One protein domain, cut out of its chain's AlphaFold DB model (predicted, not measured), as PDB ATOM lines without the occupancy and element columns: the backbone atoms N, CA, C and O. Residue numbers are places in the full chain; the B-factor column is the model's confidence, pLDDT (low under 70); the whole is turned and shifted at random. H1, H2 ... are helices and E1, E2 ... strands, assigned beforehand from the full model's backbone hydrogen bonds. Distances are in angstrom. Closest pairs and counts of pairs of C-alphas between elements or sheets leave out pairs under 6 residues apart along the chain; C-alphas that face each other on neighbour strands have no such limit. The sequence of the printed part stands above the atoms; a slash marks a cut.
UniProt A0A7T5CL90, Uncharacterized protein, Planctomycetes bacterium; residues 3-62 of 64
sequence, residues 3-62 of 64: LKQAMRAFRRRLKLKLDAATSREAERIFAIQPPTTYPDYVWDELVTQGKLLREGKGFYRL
ATOM      1  N   LEU A   3     225.525 187.750 273.312       88.81
ATOM      2  CA  LEU A   3     225.837 187.214 271.976       88.81
ATOM      3  C   LEU A   3     225.263 188.056 270.824       88.81
ATOM      4  O   LEU A   3     225.934 188.310 269.826       88.81
ATOM      5  N   LYS A   4     224.015 188.532 270.957       89.25
ATOM      6  CA  LYS A   4     223.378 189.375 269.928       89.25
ATOM      7  C   LYS A   4     224.075 190.736 269.823       89.25
ATOM      8  O   LYS A   4     224.201 191.276 268.726       89.25
ATOM      9  N   GLN A   5     224.522 191.289 270.951       92.38
ATOM     10  CA  GLN A   5     225.248 192.561 270.991       92.38
ATOM     11  C   GLN A   5     226.669 192.408 270.432       92.38
ATOM     12  O   GLN A   5     227.072 193.223 269.603       92.38
ATOM     13  N   ALA A   6     227.365 191.321 270.775       92.19
ATOM     14  CA  ALA A   6     228.666 190.970 270.212       92.19
ATOM     15  C   ALA A   6     228.602 190.814 268.686       92.19
ATOM     16  O   ALA A   6     229.371 191.448 267.966       92.19
ATOM     17  N   MET A   7     227.603 190.091 268.166       91.81
ATOM     18  CA  MET A   7     227.402 189.939 266.721       91.81
ATOM     19  C   MET A   7     227.123 191.280 266.018       91.81
ATOM     20  O   MET A   7     227.641 191.536 264.930       91.81
ATOM     21  N   ARG A   8     226.337 192.175 266.636       92.94
ATOM     22  CA  ARG A   8     226.121 193.538 266.109       92.94
ATOM     23  C   ARG A   8     227.420 194.344 266.085       92.94
ATOM     24  O   ARG A   8     227.686 195.019 265.093       92.94
ATOM     25  N   ALA A   9     228.225 194.262 267.143       93.00
ATOM     26  CA  ALA A   9     229.512 194.944 267.221       93.00
ATOM     27  C   ALA A   9     230.499 194.418 266.165       93.00
ATOM     28  O   ALA A   9     231.143 195.215 265.482       93.00
ATOM     29  N   PHE A  10     230.550 193.098 265.969       92.25
ATOM     30  CA  PHE A  10     231.359 192.459 264.934       92.25
ATOM     31  C   PHE A  10     230.965 192.928 263.534       92.25
ATOM     32  O   PHE A  10     231.812 193.422 262.797       92.25
ATOM     33  N   ARG A  11     229.670 192.881 263.189       90.06
ATOM     34  CA  ARG A  11     229.170 193.369 261.892       90.06
ATOM     35  C   ARG A  11     229.481 194.844 261.661       90.06
ATOM     36  O   ARG A  11     229.865 195.214 260.559       90.06
ATOM     37  N   ARG A  12     229.345 195.687 262.692       91.56
ATOM     38  CA  ARG A  12     229.686 197.114 262.596       91.56
ATOM     39  C   ARG A  12     231.172 197.309 262.294       91.56
ATOM     40  O   ARG A  12     231.506 198.108 261.429       91.56
ATOM     41  N   ARG A  13     232.053 196.570 262.975       89.81
ATOM     42  CA  ARG A  13     233.504 196.627 262.739       89.81
ATOM     43  C   ARG A  13     233.886 196.083 261.364       89.81
ATOM     44  O   ARG A  13     234.731 196.674 260.702       89.81
ATOM     45  N   LEU A  14     233.242 195.000 260.932       88.81
ATOM     46  CA  LEU A  14     233.419 194.433 259.600       88.81
ATOM     47  C   LEU A  14     233.036 195.452 258.529       88.81
ATOM     48  O   LEU A  14     233.854 195.734 257.662       88.81
ATOM     49  N   LYS A  15     231.858 196.076 258.654       87.31
ATOM     50  CA  LYS A  15     231.412 197.136 257.745       87.31
ATOM     51  C   LYS A  15     232.417 198.289 257.676       87.31
ATOM     52  O   LYS A  15     232.817 198.649 256.586       87.31
ATOM     53  N   LEU A  16     232.895 198.788 258.818       88.19
ATOM     54  CA  LEU A  16     233.911 199.849 258.846       88.19
ATOM     55  C   LEU A  16     235.211 199.448 258.137       88.19
ATOM     56  O   LEU A  16     235.844 200.281 257.499       88.19
ATOM     57  N   LYS A  17     235.618 198.177 258.246       85.94
ATOM     58  CA  LYS A  17     236.807 197.675 257.551       85.94
ATOM     59  C   LYS A  17     236.578 197.566 256.042       85.94
ATOM     60  O   LYS A  17     237.493 197.863 255.291       85.94
ATOM     61  N   LEU A  18     235.378 197.164 255.624       85.50
ATOM     62  CA  LEU A  18     234.953 197.151 254.222       85.50
ATOM     63  C   LEU A  18     234.854 198.566 253.640       85.50
ATOM     64  O   LEU A  18     235.345 198.785 252.543       85.50
ATOM     65  N   ASP A  19     234.292 199.523 254.382       84.81
ATOM     66  CA  ASP A  19     234.182 200.930 253.969       84.81
ATOM     67  C   ASP A  19     235.569 201.585 253.806       84.81
ATOM     68  O   ASP A  19     235.752 202.457 252.962       84.81
ATOM     69  N   ALA A  20     236.554 201.166 254.608       85.38
ATOM     70  CA  ALA A  20     237.938 201.630 254.504       85.38
ATOM     71  C   ALA A  20     238.769 200.872 253.452       85.38
ATOM     72  O   ALA A  20     239.892 201.279 253.157       85.38
ATOM     73  N   ALA A  21     238.260 199.760 252.921       82.44
ATOM     74  CA  ALA A  21     238.968 198.933 251.958       82.44
ATOM     75  C   ALA A  21     238.684 199.396 250.529       82.44
ATOM     76  O   ALA A  21     237.562 199.760 250.182       82.44
ATOM     77  N   THR A  22     239.690 199.320 249.658       76.62
ATOM     78  CA  THR A  22     239.444 199.465 248.219       76.62
ATOM     79  C   THR A  22     238.588 198.297 247.716       76.62
ATOM     80  O   THR A  22     238.611 197.219 248.311       76.62
ATOM     81  N   SER A  23     237.846 198.449 246.610       71.38
ATOM     82  CA  SER A  23     236.933 197.401 246.104       71.38
ATOM     83  C   SER A  23     237.594 196.022 245.962       71.38
ATOM     84  O   SER A  23     236.958 195.004 246.212       71.38
ATOM     85  N   ARG A  24     238.896 195.982 245.646       71.81
ATOM     86  CA  ARG A  24     239.680 194.743 245.524       71.81
ATOM     87  C   ARG A  24     240.126 194.150 246.867       71.81
ATOM     88  O   ARG A  24     240.388 192.954 246.960       71.81
ATOM     89  N   GLU A  25     240.252 194.968 247.904       72.00
ATOM     90  CA  GLU A  25     240.548 194.517 249.268       72.00
ATOM     91  C   GLU A  25     239.277 194.106 250.010       72.00
ATOM     92  O   GLU A  25     239.310 193.134 250.756       72.00
ATOM     93  N   ALA A  26     238.155 194.785 249.763       69.75
ATOM     94  CA  ALA A  26     236.835 194.439 250.280       69.75
ATOM     95  C   ALA A  26     236.460 192.981 249.967       69.75
ATOM     96  O   ALA A  26     236.041 192.250 250.862       69.75
ATOM     97  N   GLU A  27     236.711 192.534 248.733       67.62
ATOM     98  CA  GLU A  27     236.526 191.137 248.314       67.62
ATOM     99  C   GLU A  27     237.472 190.151 249.019       67.62
ATOM    100  O   GLU A  27     237.173 188.965 249.101       67.62
ATOM    101  N   ARG A  28     238.615 190.626 249.539       68.19
ATOM    102  CA  ARG A  28     239.638 189.801 250.207       68.19
ATOM    103  C   ARG A  28     239.581 189.866 251.732       68.19
ATOM    104  O   ARG A  28     240.293 189.109 252.396       68.19
ATOM    105  N   ILE A  29     238.773 190.752 252.320       71.25
ATOM    106  CA  ILE A  29     238.583 190.809 253.773       71.25
ATOM    107  C   ILE A  29     237.661 189.662 254.173       71.25
ATOM    108  O   ILE A  29     236.453 189.807 254.330       71.25
ATOM    109  N   PHE A  30     238.275 188.498 254.360       74.12
ATOM    110  CA  PHE A  30     237.579 187.322 254.853       74.12
ATOM    111  C   PHE A  30     237.473 187.367 256.376       74.12
ATOM    112  O   PHE A  30     236.384 187.181 256.894       74.12
ATOM    113  N   ALA A  31     238.544 187.704 257.106       88.00
ATOM    114  CA  ALA A  31     238.572 187.641 258.571       88.00
ATOM    115  C   ALA A  31     239.010 188.951 259.249       88.00
ATOM    116  O   ALA A  31     239.866 189.696 258.757       88.00
ATOM    117  N   ILE A  32     238.440 189.229 260.423       90.38
ATOM    118  CA  ILE A  32     238.778 190.382 261.263       90.38
ATOM    119  C   ILE A  32     238.976 189.965 262.718       90.38
ATOM    120  O   ILE A  32     238.390 188.990 263.187       90.38
ATOM    121  N   GLN A  33     239.770 190.742 263.451       91.12
ATOM    122  CA  GLN A  33     239.807 190.623 264.902       91.12
ATOM    123  C   GLN A  33     238.523 191.205 265.506       91.12
ATOM    124  O   GLN A  33     238.097 192.311 265.132       91.12
ATOM    125  N   PRO A  34     237.903 190.491 266.452       88.81
ATOM    126  CA  PRO A  34     236.703 190.950 267.105       88.81
ATOM    127  C   PRO A  34     237.025 192.131 268.037       88.81
ATOM    128  O   PRO A  34     238.185 192.405 268.355       88.81
ATOM    129  N   PRO A  35     236.019 192.919 268.438       89.19
ATOM    130  CA  PRO A  35     236.199 193.934 269.470       89.19
ATOM    131  C   PRO A  35     236.565 193.307 270.824       89.19
ATOM    132  O   PRO A  35     235.911 192.368 271.265       89.19
ATOM    133  N   THR A  36     237.548 193.898 271.512       88.88
ATOM    134  CA  THR A  36     238.015 193.505 272.861       88.88
ATOM    135  C   THR A  36     236.997 193.792 273.969       88.88
ATOM    136  O   THR A  36     237.212 193.461 275.128       88.88
ATOM    137  N   THR A  37     235.871 194.417 273.621       88.81
ATOM    138  CA  THR A  37     234.766 194.745 274.531       88.81
ATOM    139  C   THR A  37     233.971 193.516 274.974       88.81
ATOM    140  O   THR A  37     233.185 193.612 275.913       88.81
ATOM    141  N   TYR A  38     234.139 192.381 274.288       90.19
ATOM    142  CA  TYR A  38     233.517 191.112 274.650       90.19
ATOM    143  C   TYR A  38     234.600 190.052 274.871       90.19
ATOM    144  O   TYR A  38     235.546 189.999 274.084       90.19
ATOM    145  N   PRO A  39     234.450 189.211 275.905       90.56
ATOM    146  CA  PRO A  39     235.385 188.137 276.207       90.56
ATOM    147  C   PRO A  39     235.369 187.039 275.137       90.56
ATOM    148  O   PRO A  39     234.355 186.822 274.470       90.56
ATOM    149  N   ASP A  40     236.483 186.314 275.029       87.56
ATOM    150  CA  ASP A  40     236.730 185.337 273.960       87.56
ATOM    151  C   ASP A  40     235.678 184.225 273.879       87.56
ATOM    152  O   ASP A  40     235.236 183.875 272.785       87.56
ATOM    153  N   TYR A  41     235.157 183.779 275.027       90.75
ATOM    154  CA  TYR A  41     234.118 182.746 275.079       90.75
ATOM    155  C   TYR A  41     232.830 183.141 274.333       90.75
ATOM    156  O   TYR A  41     232.089 182.276 273.874       90.75
ATOM    157  N   VAL A  42     232.534 184.441 274.198       93.19
ATOM    158  CA  VAL A  42     231.362 184.928 273.446       93.19
ATOM    159  C   VAL A  42     231.563 184.701 271.953       93.19
ATOM    160  O   VAL A  42     230.609 184.384 271.241       93.19
ATOM    161  N   TRP A  43     232.795 184.863 271.474       91.75
ATOM    162  CA  TRP A  43     233.158 184.605 270.087       91.75
ATOM    163  C   TRP A  43     233.201 183.109 269.805       91.75
ATOM    164  O   TRP A  43     232.685 182.687 268.772       91.75
ATOM    165  N   ASP A  44     233.720 182.314 270.740       91.50
ATOM    166  CA  ASP A  44     233.710 180.855 270.632       91.50
ATOM    167  C   ASP A  44     232.279 180.304 270.607       91.50
ATOM    168  O   ASP A  44     231.968 179.472 269.763       91.50
ATOM    169  N   GLU A  45     231.355 180.844 271.409       93.81
ATOM    170  CA  GLU A  45     229.938 180.470 271.323       93.81
ATOM    171  C   GLU A  45     229.303 180.826 269.974       93.81
ATOM    172  O   GLU A  45     228.537 180.049 269.402       93.81
ATOM    173  N   LEU A  46     229.635 181.990 269.410       92.12
ATOM    174  CA  LEU A  46     229.175 182.347 268.066       92.12
ATOM    175  C   LEU A  46     229.741 181.400 266.994       92.12
ATOM    176  O   LEU A  46     229.065 181.176 265.989       92.12
ATOM    177  N   VAL A  47     230.933 180.835 267.205       93.44
ATOM    178  CA  VAL A  47     231.513 179.798 266.339       93.44
ATOM    179  C   VAL A  47     230.798 178.462 266.520       93.44
ATOM    180  O   VAL A  47     230.389 177.867 265.526       93.44
ATOM    181  N   THR A  48     230.553 178.029 267.758       93.00
ATOM    182  CA  THR A  48     229.769 176.823 268.077       93.00
ATOM    183  C   THR A  48     228.370 176.878 267.464       93.00
ATOM    184  O   THR A  48     227.879 175.892 266.925       93.00
ATOM    185  N   GLN A  49     227.738 178.055 267.468       92.75
ATOM    186  CA  GLN A  49     226.433 178.290 266.840       92.75
ATOM    187  C   GLN A  49     226.485 178.387 265.305       92.75
ATOM    188  O   GLN A  49     225.452 178.642 264.683       92.75
ATOM    189  N   GLY A  50     227.663 178.271 264.684       91.38
ATOM    190  CA  GLY A  50     227.846 178.401 263.237       91.38
ATOM    191  C   GLY A  50     227.629 179.820 262.701       91.38
ATOM    192  O   GLY A  50     227.432 180.004 261.505       91.38
ATOM    193  N   LYS A  51     227.633 180.843 263.566       90.81
ATOM    194  CA  LYS A  51     227.442 182.251 263.170       90.81
ATOM    195  C   LYS A  51     228.733 182.943 262.765       90.81
ATOM    196  O   LYS A  51     228.676 183.961 262.076       90.81
ATOM    197  N   LEU A  52     229.867 182.428 263.224       92.38
ATOM    198  CA  LEU A  52     231.209 182.869 262.870       92.38
ATOM    199  C   LEU A  52     232.078 181.649 262.575       92.38
ATOM    200  O   LEU A  52     231.813 180.556 263.063       92.38
ATOM    201  N   LEU A  53     233.144 181.852 261.811       91.25
ATOM    202  CA  LEU A  53     234.195 180.859 261.616       91.25
ATOM    203  C   LEU A  53     235.499 181.406 262.188       91.25
ATOM    204  O   LEU A  53     235.843 182.568 261.962       91.25
ATOM    205  N   ARG A  54     236.214 180.571 262.943       91.12
ATOM    206  CA  ARG A  54     237.518 180.904 263.521       91.12
ATOM    207  C   ARG A  54     238.612 180.552 262.515       91.12
ATOM    208  O   ARG A  54     238.795 179.385 262.197       91.12
ATOM    209  N   GLU A  55     239.347 181.556 262.047       86.75
ATOM    210  CA  GLU A  55     240.422 181.400 261.046       86.75
ATOM    211  C   GLU A  55     241.812 181.236 261.692       86.75
ATOM    212  O   GLU A  55     242.778 180.859 261.037       86.75
ATOM    213  N   GLY A  56     241.923 181.485 263.003       80.31
ATOM    214  CA  GLY A  56     243.165 181.366 263.776       80.31
ATOM    215  C   GLY A  56     243.710 182.716 264.250       80.31
ATOM    216  O   GLY A  56     243.244 183.768 263.826       80.31
ATOM    217  N   LYS A  57     244.665 182.708 265.195       81.75
ATOM    218  CA  LYS A  57     245.285 183.919 265.792       81.75
ATOM    219  C   LYS A  57     244.284 184.976 266.318       81.75
ATOM    220  O   LYS A  57     244.568 186.171 266.290       81.75
ATOM    221  N   GLY A  58     243.102 184.546 266.771       85.44
ATOM    222  CA  GLY A  58     242.036 185.446 267.239       85.44
ATOM    223  C   GLY A  58     241.264 186.159 266.120       85.44
ATOM    224  O   GLY A  58     240.574 187.140 266.383       85.44
ATOM    225  N   PHE A  59     241.379 185.698 264.870       89.94
ATOM    226  CA  PHE A  59     240.594 186.197 263.745       89.94
ATOM    227  C   PHE A  59     239.333 185.361 263.537       89.94
ATOM    228  O   PHE A  59     239.357 184.128 263.596       89.94
ATOM    229  N   TYR A  60     238.244 186.064 263.240       91.94
ATOM    230  CA  TYR A  60     236.941 185.484 262.963       91.94
ATOM    231  C   TYR A  60     236.406 186.034 261.645       91.94
ATOM    232  O   TYR A  60     236.654 187.190 261.289       91.94
ATOM    233  N   ARG A  61     235.638 185.214 260.937       89.94
ATOM    234  CA  ARG A  61     234.939 185.597 259.713       89.94
ATOM    235  C   ARG A  61     233.470 185.237 259.758       89.94
ATOM    236  O   ARG A  61     233.050 184.418 260.572       89.94
ATOM    237  N   LEU A  62     232.700 185.836 258.855       88.69
ATOM    238  CA  LEU A  62     231.354 185.353 258.590       88.69
ATOM    239  C   LEU A  62     231.427 184.010 257.838       88.69
ATOM    240  O   LEU A  62     232.307 183.842 256.984       88.69
TER     241      LEU A  62
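AT A GLANCE: This is residues 3 to 62 of the 64 residues of an uncharacterized protein of Planctomycetes bacterium (UniProt A0A7T5CL90). A small two-stranded hairpin, E1 and E2, stands at one side of an elongated body, and one long helix, H1, runs along the longest axis on the other side, with the short H2 at one end and H3 turned crosswise at the other. The long link of residues 27 to 39 comes back from the H2 end to H3, and on its way its residues 31 to 32 pair with residues 60 to 61 of E2. The printed part has 60 residues, with three named helices and two named strands in the order H1, H2, H3, E1, E2; the sheet, E1 - E2, is antiparallel and the class is mostly helix. The whole is compact, with a radius of gyration of the C-alphas of 11.3 A, and its C-alphas span 32 by 20 by 18 A.

IN THESE COORDINATES: Find C-alpha 53 at (234.195, 180.859, 261.616); there strand E1 begins, and it runs over residues 53 to 56 for 9.2 A. Strand E2 follows with residues 59 to 61 and ends at C-alpha 61, at (234.939, 185.597, 259.713). Look next at C-alpha 3, at (225.837, 187.214, 271.976), where H1 begins; it covers residues 3 to 19 and is 24.1 A long. H2 has residues 23 to 26, and H3 has residues 40 to 48, 12.5 A from first to last C-alpha.

HOW THE PARTS SIT: Start at the hairpin of E1 and E2, antiparallel at 153 degrees, where N 53 and O 61 are 2.9 A apart and N 61 and O 53 are 2.8 A apart, both within hydrogen-bond range. Go outward to H3: its closest C-alpha to E1 is that of Val 47, 5.5 A from that of Leu 53. H3 and E2 are near each other, with 6 pairs of C-alphas within 10 A. H3 touches H1, which takes part with residues 3 to 7 alone; the closest C-alphas, of Leu 3 and Val 42, are 6.2 A apart. The lines of H1 and H3 are about perpendicular, at 90 degrees. At the far end of H1, its residues 17 to 19 alone touch H2, only at the corner by their link, with the C-alphas of Leu 18 and Ala 26 closest at 5.1 A. H1 and H2 are each apart from both strands, and H2 is apart from H3. In H1 and H3 every O i to N i+4 pair is within hydrogen-bond range; H2 is too short for such a pair, and its one O i to N i+3 pair is not within range.

THE WHOLE: The two C-alphas farthest apart, those of Ser 23 and Tyr 41, are 32.6 A from each other. The printed part, residues 3 to 62, has no cut. The link from H2 to H3, 13 residues, is long; those from H1 to H2, H3 to E1 and E1 to E2 are tight. In this model the mean pLDDT of the printed part is 86.9, and residues 26 to 28, of which residue 26 belongs to H2, are under 70.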